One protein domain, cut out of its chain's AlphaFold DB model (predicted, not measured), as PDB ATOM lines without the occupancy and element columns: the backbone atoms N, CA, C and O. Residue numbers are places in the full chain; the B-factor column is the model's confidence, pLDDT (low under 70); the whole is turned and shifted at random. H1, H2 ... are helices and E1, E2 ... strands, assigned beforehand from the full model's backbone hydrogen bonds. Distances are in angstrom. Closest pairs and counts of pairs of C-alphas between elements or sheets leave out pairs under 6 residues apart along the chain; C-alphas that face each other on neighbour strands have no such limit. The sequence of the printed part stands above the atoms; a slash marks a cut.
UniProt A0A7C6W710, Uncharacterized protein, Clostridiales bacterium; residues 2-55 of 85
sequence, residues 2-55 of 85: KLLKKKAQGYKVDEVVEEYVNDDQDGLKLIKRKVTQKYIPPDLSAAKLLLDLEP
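What this domain is: This is residues 2 to 55 of the 85 residues of an uncharacterized protein of Clostridiales bacterium (UniProt A0A7C6W710). A long two-stranded ribbon, the hairpin of E1 and E2, makes most of the length, and two short helices, H1 and H2, pack on each other at the end away from the hairpin's turn. The printed part has 54 residues, in the order H1, E1, E2, H2, with an antiparallel sheet and a mixed class of helices and strands. It is an extended rod, with a radius of gyration of the C-alphas of 19.1 A and spans of 62 by 17 by 12 A.

Where its parts are: E1 is residues 11 to 23, 38.1 A long, and E2 is residues 27 to 40, 36.2 A long. E2 bends by 57 degrees at residue 31. H1 is residues 2 to 9, 10.8 A, beginning at C-alpha 2 (193.275, 155.139, 183.290). H2 is residues 44 to 52, 12.3 A, ending at C-alpha 52 (197.059, 163.628, 170.711).

How they stand to each other: E1 and E2 are antiparallel at 165 degrees; N 15 and O 36, 2.8 A apart, are within hydrogen-bond range, as are N 23 and O 27, at 3.0 A. H1 and H2 touch, the closest C-alphas being those of Ala 8 and Ala 47, 4.4 A apart. They run opposite ways at a steep tilt of 60 degrees. H1 and E2 are only just apart, at 8.1 A between closest C-alphas. In H1 and H2 every O i to N i+4 pair is within hydrogen-bond range.

The domain as a whole: The C-alphas of Gln 25 and Pro 55, the two farthest apart, are 62.1 A apart. The printed part has no cut, the three links are tight, and no printed residue is under 70 in pLDDT.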
ATOM      1  N   LYS A   2     193.441 156.610 183.163       83.38
ATOM      2  CA  LYS A   2     193.275 155.139 183.290       83.38
ATOM      3  C   LYS A   2     192.130 154.529 182.456       83.38
ATOM      4  O   LYS A   2     192.327 153.495 181.828       83.38
ATOM      5  N   LEU A   3     190.959 155.177 182.406       89.06
ATOM      6  CA  LEU A   3     189.825 154.724 181.584       89.06
ATOM      7  C   LEU A   3     190.101 154.847 180.076       89.06
ATOM      8  O   LEU A   3     189.764 153.937 179.325       89.06
ATOM      9  N   LEU A   4     190.724 155.949 179.648       93.12
ATOM     10  CA  LEU A   4     191.058 156.189 178.242       93.12
ATOM     11  C   LEU A   4     192.043 155.131 177.737       93.12
ATOM     12  O   LEU A   4     191.766 154.475 176.742       93.12
ATOM     13  N   LYS A   5     193.119 154.884 178.494       92.88
ATOM     14  CA  LYS A   5     194.092 153.822 178.203       92.88
ATOM     15  C   LYS A   5     193.426 152.444 178.124       92.88
ATOM     16  O   LYS A   5     193.685 151.689 177.195       92.88
ATOM     17  N   LYS A   6     192.507 152.144 179.051       93.50
ATOM     18  CA  LYS A   6     191.744 150.886 179.061       93.50
ATOM     19  C   LYS A   6     190.882 150.719 177.803       93.50
ATOM     20  O   LYS A   6     190.847 149.631 177.244       93.50
ATOM     21  N   LYS A   7     190.212 151.778 177.334       95.75
ATOM     22  CA  LYS A   7     189.453 151.749 176.071       95.75
ATOM     23  C   LYS A   7     190.368 151.618 174.851       95.75
ATOM     24  O   LYS A   7     190.103 150.791 173.988       95.75
ATOM     25  N   ALA A   8     191.464 152.374 174.818       96.00
ATOM     26  CA  ALA A   8     192.425 152.362 173.717       96.00
ATOM     27  C   ALA A   8     193.075 150.984 173.504       96.00
ATOM     28  O   ALA A   8     193.352 150.611 172.374       96.00
ATOM     29  N   GLN A   9     193.303 150.219 174.575       95.44
ATOM     30  CA  GLN A   9     193.945 148.897 174.526       95.44
ATOM     31  C   GLN A   9     192.952 147.730 174.401       95.44
ATOM     32  O   GLN A   9     193.359 146.587 174.191       95.44
ATOM     33  N   GLY A  10     191.655 147.999 174.550       95.75
ATOM     34  CA  GLY A  10     190.652 146.964 174.764       95.75
ATOM     35  C   GLY A  10     190.746 146.365 176.169       95.75
ATOM     36  O   GLY A  10     191.749 146.475 176.878       95.75
ATOM     37  N   TYR A  11     189.662 145.744 176.620       96.00
ATOM     38  CA  TYR A  11     189.592 145.196 177.969       96.00
ATOM     39  C   TYR A  11     188.550 144.098 178.090       96.00
ATOM     40  O   TYR A  11     187.645 143.972 177.274       96.00
ATOM     41  N   LYS A  12     188.655 143.311 179.158       95.75
ATOM     42  CA  LYS A  12     187.623 142.350 179.539       95.75
ATOM     43  C   LYS A  12     186.721 142.946 180.614       95.75
ATOM     44  O   LYS A  12     187.190 143.695 181.477       95.75
ATOM     45  N   VAL A  13     185.435 142.637 180.536       95.25
ATOM     46  CA  VAL A  13     184.424 143.034 181.515       95.25
ATOM     47  C   VAL A  13     183.590 141.822 181.896       95.25
ATOM     48  O   VAL A  13     183.257 141.005 181.039       95.25
ATOM     49  N   ASP A  14     183.265 141.723 183.176       96.56
ATOM     50  CA  ASP A  14     182.386 140.683 183.682       96.56
ATOM     51  C   ASP A  14     180.948 141.203 183.668       96.56
ATOM     52  O   ASP A  14     180.627 142.237 184.254       96.56
ATOM     53  N   GLU A  15     180.083 140.483 182.972       94.50
ATOM     54  CA  GLU A  15     178.643 140.677 182.974       94.50
ATOM     55  C   GLU A  15     178.032 139.703 183.975       94.50
ATOM     56  O   GLU A  15     178.152 138.484 183.827       94.50
ATOM     57  N   VAL A  16     177.408 140.247 185.016       96.00
ATOM     58  CA  VAL A  16     176.816 139.469 186.104       96.00
ATOM     59  C   VAL A  16     175.301 139.496 185.952       96.00
ATOM     60  O   VAL A  16     174.696 140.563 185.939       96.00
ATOM     61  N   VAL A  17     174.699 138.316 185.834       95.94
ATOM     62  CA  VAL A  17     173.248 138.115 185.847       95.94
ATOM     63  C   VAL A  17     172.889 137.395 187.137       95.94
ATOM     64  O   VAL A  17     173.371 136.288 187.381       95.94
ATOM     65  N   GLU A  18     172.053 138.026 187.951       96.88
ATOM     66  CA  GLU A  18     171.572 137.499 189.225       96.88
ATOM     67  C   GLU A  18     170.052 137.322 189.159       96.88
ATOM     68  O   GLU A  18     169.318 138.245 188.812       96.88
ATOM     69  N   GLU A  19     169.588 136.109 189.443       95.31
ATOM     70  CA  GLU A  19     168.173 135.754 189.509       95.31
ATOM     71  C   GLU A  19     167.783 135.637 190.984       95.31
ATOM     72  O   GLU A  19     168.475 134.970 191.761       95.31
ATOM     73  N   TYR A  20     166.673 136.268 191.362       93.75
ATOM     74  CA  TYR A  20     166.158 136.278 192.728       93.75
ATOM     75  C   TYR A  20     164.748 135.697 192.770       93.75
ATOM     76  O   TYR A  20     163.965 135.886 191.838       93.75
ATOM     77  N   VAL A  21     164.417 135.027 193.869       91.94
ATOM     78  CA  VAL A  21     163.050 134.626 194.211       91.94
ATOM     79  C   VAL A  21     162.600 135.417 195.432       91.94
ATOM     80  O   VAL A  21     163.415 135.713 196.303       91.94
ATOM     81  N   ASN A  22     161.324 135.785 195.488       88.06
ATOM     82  CA  ASN A  22     160.752 136.371 196.690       88.06
ATOM     83  C   ASN A  22     160.239 135.237 197.581       88.06
ATOM     84  O   ASN A  22     159.385 134.466 197.143       88.06
ATOM     85  N   ASP A  23     160.799 135.113 198.778       83.12
ATOM     86  CA  ASP A  23     160.309 134.212 199.813       83.12
ATOM     87  C   ASP A  23     159.403 135.015 200.754       83.12
ATOM     88  O   ASP A  23     159.822 136.049 201.282       83.12
ATOM     89  N   ASP A  24     158.161 134.566 200.949       76.44
ATOM     90  CA  ASP A  24     157.146 135.274 201.743       76.44
ATOM     91  C   ASP A  24     157.574 135.494 203.213       76.44
ATOM     92  O   ASP A  24     156.984 136.329 203.899       76.44
ATOM     93  N   GLN A  25     158.592 134.770 203.704       76.44
ATOM     94  CA  GLN A  25     159.117 134.895 205.074       76.44
ATOM     95  C   GLN A  25     160.438 135.678 205.178       76.44
ATOM     96  O   GLN A  25     160.582 136.487 206.093       76.44
ATOM     97  N   ASP A  26     161.376 135.467 204.248       72.62
ATOM     98  CA  ASP A  26     162.762 135.976 204.329       72.62
ATOM     99  C   ASP A  26     163.117 137.017 203.241       72.62
ATOM    100  O   ASP A  26     164.237 137.532 203.198       72.62
ATOM    101  N   GLY A  27     162.171 137.371 202.364       81.81
ATOM    102  CA  GLY A  27     162.346 138.383 201.320       81.81
ATOM    103  C   GLY A  27     163.111 137.892 200.082       81.81
ATOM    104  O   GLY A  27     163.097 136.713 199.728       81.81
ATOM    105  N   LEU A  28     163.756 138.820 199.361       88.81
ATOM    106  CA  LEU A  28     164.466 138.534 198.105       88.81
ATOM    107  C   LEU A  28     165.699 137.646 198.337       88.81
ATOM    108  O   LEU A  28     166.725 138.097 198.848       88.81
ATOM    109  N   LYS A  29     165.635 136.400 197.870       91.44
ATOM    110  CA  LYS A  29     166.712 135.411 197.945       91.44
ATOM    111  C   LYS A  29     167.362 135.205 196.580       91.44
ATOM    112  O   LYS A  29     166.685 134.886 195.606       91.44
ATOM    113  N   LEU A  30     168.688 135.348 196.505       92.31
ATOM    114  CA  LEU A  30     169.467 135.046 195.299       92.31
ATOM    115  C   LEU A  30     169.441 133.534 195.033       92.31
ATOM    116  O   LEU A  30     169.908 132.754 195.861       92.31
ATOM    117  N   ILE A  31     168.932 133.123 193.874       93.69
ATOM    118  CA  ILE A  31     168.825 131.705 193.491       93.69
ATOM    119  C   ILE A  31     169.882 131.285 192.476       93.69
ATOM    120  O   ILE A  31     170.259 130.115 192.423       93.69
ATOM    121  N   LYS A  32     170.378 132.221 191.667       94.38
ATOM    122  CA  LYS A  32     171.356 131.917 190.625       94.38
ATOM    123  C   LYS A  32     172.157 133.152 190.262       94.38
ATOM    124  O   LYS A  32     171.604 134.227 190.080       94.38
ATOM    125  N   ARG A  33     173.466 132.966 190.105       95.88
ATOM    126  CA  ARG A  33     174.395 133.988 189.623       95.88
ATOM    127  C   ARG A  33     175.182 133.433 188.448       95.88
ATOM    128  O   ARG A  33     175.893 132.442 188.588       95.88
ATOM    129  N   LYS A  34     175.075 134.078 187.292       96.19
ATOM    130  CA  LYS A  34     175.851 133.770 186.089       96.19
ATOM    131  C   LYS A  34     176.805 134.921 185.809       96.19
ATOM    132  O   LYS A  34     176.365 136.045 185.606       96.19
ATOM    133  N   VAL A  35     178.102 134.631 185.760       96.56
ATOM    134  CA  VAL A  35     179.141 135.602 185.389       96.56
ATOM    135  C   VAL A  35     179.653 135.247 183.997       96.56
ATOM    136  O   VAL A  35     180.088 134.122 183.766       96.56
ATOM    137  N   THR A  36     179.566 136.184 183.057       96.00
ATOM    138  CA  THR A  36     180.050 136.021 181.680       96.00
ATOM    139  C   THR A  36     181.118 137.060 181.394       96.00
ATOM    140  O   THR A  36     180.860 138.253 181.505       96.00
ATOM    141  N   GLN A  37     182.305 136.629 180.981       96.75
ATOM    142  CA  GLN A  37     183.371 137.554 180.617       96.75
ATOM    143  C   GLN A  37     183.267 137.933 179.137       96.75
ATOM    144  O   GLN A  37     183.386 137.078 178.259       96.75
ATOM    145  N   LYS A  38     183.065 139.221 178.854       96.25
ATOM    146  CA  LYS A  38     183.048 139.778 177.497       96.25
ATOM    147  C   LYS A  38     184.348 140.515 177.213       96.25
ATOM    148  O   LYS A  38     184.865 141.242 178.060       96.25
ATOM    149  N   TYR A  39     184.870 140.332 176.004       96.00
ATOM    150  CA  TYR A  39     185.987 141.119 175.501       96.00
ATOM    151  C   TYR A  39     185.461 142.336 174.743       96.00
ATOM    152  O   TYR A  39     184.647 142.205 173.831       96.00
ATOM    153  N   ILE A  40     185.939 143.509 175.139       96.12
ATOM    154  CA  ILE A  40     185.722 144.774 174.455       96.12
ATOM    155  C   ILE A  40     186.987 145.058 173.640       96.12
ATOM    156  O   ILE A  40     188.068 145.160 174.236       96.12
ATOM    157  N   PRO A  41     186.886 145.151 172.303       96.75
ATOM    158  CA  PRO A  41     188.045 145.381 171.457       96.75
ATOM    159  C   PRO A  41     188.641 146.784 171.673       96.75
ATOM    160  O   PRO A  41     187.981 147.657 172.246       96.75
ATOM    161  N   PRO A  42     189.883 147.008 171.216       97.25
ATOM    162  CA  PRO A  42     190.524 148.316 171.236       97.25
ATOM    163  C   PRO A  42     189.712 149.368 170.473       97.25
ATOM    164  O   PRO A  42     189.233 149.114 169.367       97.25
ATOM    165  N   ASP A  43     189.584 150.557 171.057       97.44
ATOM    166  CA  ASP A  43     188.895 151.701 170.457       97.44
ATOM    167  C   ASP A  43     189.907 152.636 169.772       97.44
ATOM    168  O   ASP A  43     190.771 153.231 170.424       97.44
ATOM    169  N   LEU A  44     189.784 152.779 168.448       96.12
ATOM    170  CA  LEU A  44     190.670 153.610 167.629       96.12
ATOM    171  C   LEU A  44     190.587 155.100 167.990       96.12
ATOM    172  O   LEU A  44     191.607 155.786 168.002       96.12
ATOM    173  N   SER A  45     189.396 155.615 168.295       96.38
ATOM    174  CA  SER A  45     189.216 157.013 168.693       96.38
ATOM    175  C   SER A  45     189.857 157.275 170.053       96.38
ATOM    176  O   SER A  45     190.510 158.301 170.239       96.38
ATOM    177  N   ALA A  46     189.734 156.329 170.986       95.25
ATOM    178  CA  ALA A  46     190.412 156.399 172.276       95.25
ATOM    179  C   ALA A  46     191.941 156.340 172.128       95.25
ATOM    180  O   ALA A  46     192.643 157.071 172.825       95.25
ATOM    181  N   ALA A  47     192.451 155.501 171.222       93.94
ATOM    182  CA  ALA A  47     193.878 155.418 170.921       93.94
ATOM    183  C   ALA A  47     194.409 156.719 170.310       93.94
ATOM    184  O   ALA A  47     195.424 157.233 170.770       93.94
ATOM    185  N   LYS A  48     193.693 157.295 169.337       93.94
ATOM    186  CA  LYS A  48     194.068 158.573 168.727       93.94
ATOM    187  C   LYS A  48     194.106 159.705 169.754       93.94
ATOM    188  O   LYS A  48     195.106 160.399 169.846       93.94
ATOM    189  N   LEU A  49     193.061 159.839 170.573       93.62
ATOM    190  CA  LEU A  49     193.023 160.861 171.620       93.62
ATOM    191  C   LEU A  49     194.169 160.700 172.627       93.62
ATOM    192  O   LEU A  49     194.678 161.690 173.131       93.62
ATOM    193  N   LEU A  50     194.564 159.465 172.945       91.06
ATOM    194  CA  LEU A  50     195.696 159.229 173.837       91.06
ATOM    195  C   LEU A  50     197.005 159.755 173.233       91.06
ATOM    196  O   LEU A  50     197.761 160.388 173.955       91.06
ATOM    197  N   LEU A  51     197.227 159.536 171.932       88.06
ATOM    198  CA  LEU A  51     198.394 160.052 171.209       88.06
ATOM    199  C   LEU A  51     198.371 161.582 171.106       88.06
ATOM    200  O   LEU A  51     199.389 162.218 171.339       88.06
ATOM    201  N   ASP A  52     197.208 162.171 170.825       88.44
ATOM    202  CA  ASP A  52     197.059 163.628 170.711       88.44
ATOM    203  C   ASP A  52     197.251 164.352 172.062       88.44
ATOM    204  O   ASP A  52     197.518 165.552 172.097       88.44
ATOM    205  N   LEU A  53     197.083 163.646 173.188       85.94
ATOM    206  CA  LEU A  53     197.309 164.172 174.539       85.94
ATOM    207  C   LEU A  53     198.755 164.009 175.021       85.94
ATOM    208  O   LEU A  53     199.109 164.597 176.048       85.94
ATOM    209  N   GLU A  54     199.569 163.190 174.352       79.44
ATOM    210  CA  GLU A  54     200.986 163.091 174.685       79.44
ATOM    211  C   GLU A  54     201.705 164.370 174.227       79.44
ATOM    212  O   GLU A  54     201.464 164.845 173.114       79.44
ATOM    213  N   PRO A  55     202.572 164.967 175.071       75.12
ATOM    214  CA  PRO A  55     203.360 166.118 174.661       75.12
ATOM    215  C   PRO A  55     204.181 165.749 173.429       75.12
ATOM    216  O   PRO A  55     204.938 164.774 173.447       75.12
TER     217      PRO A  55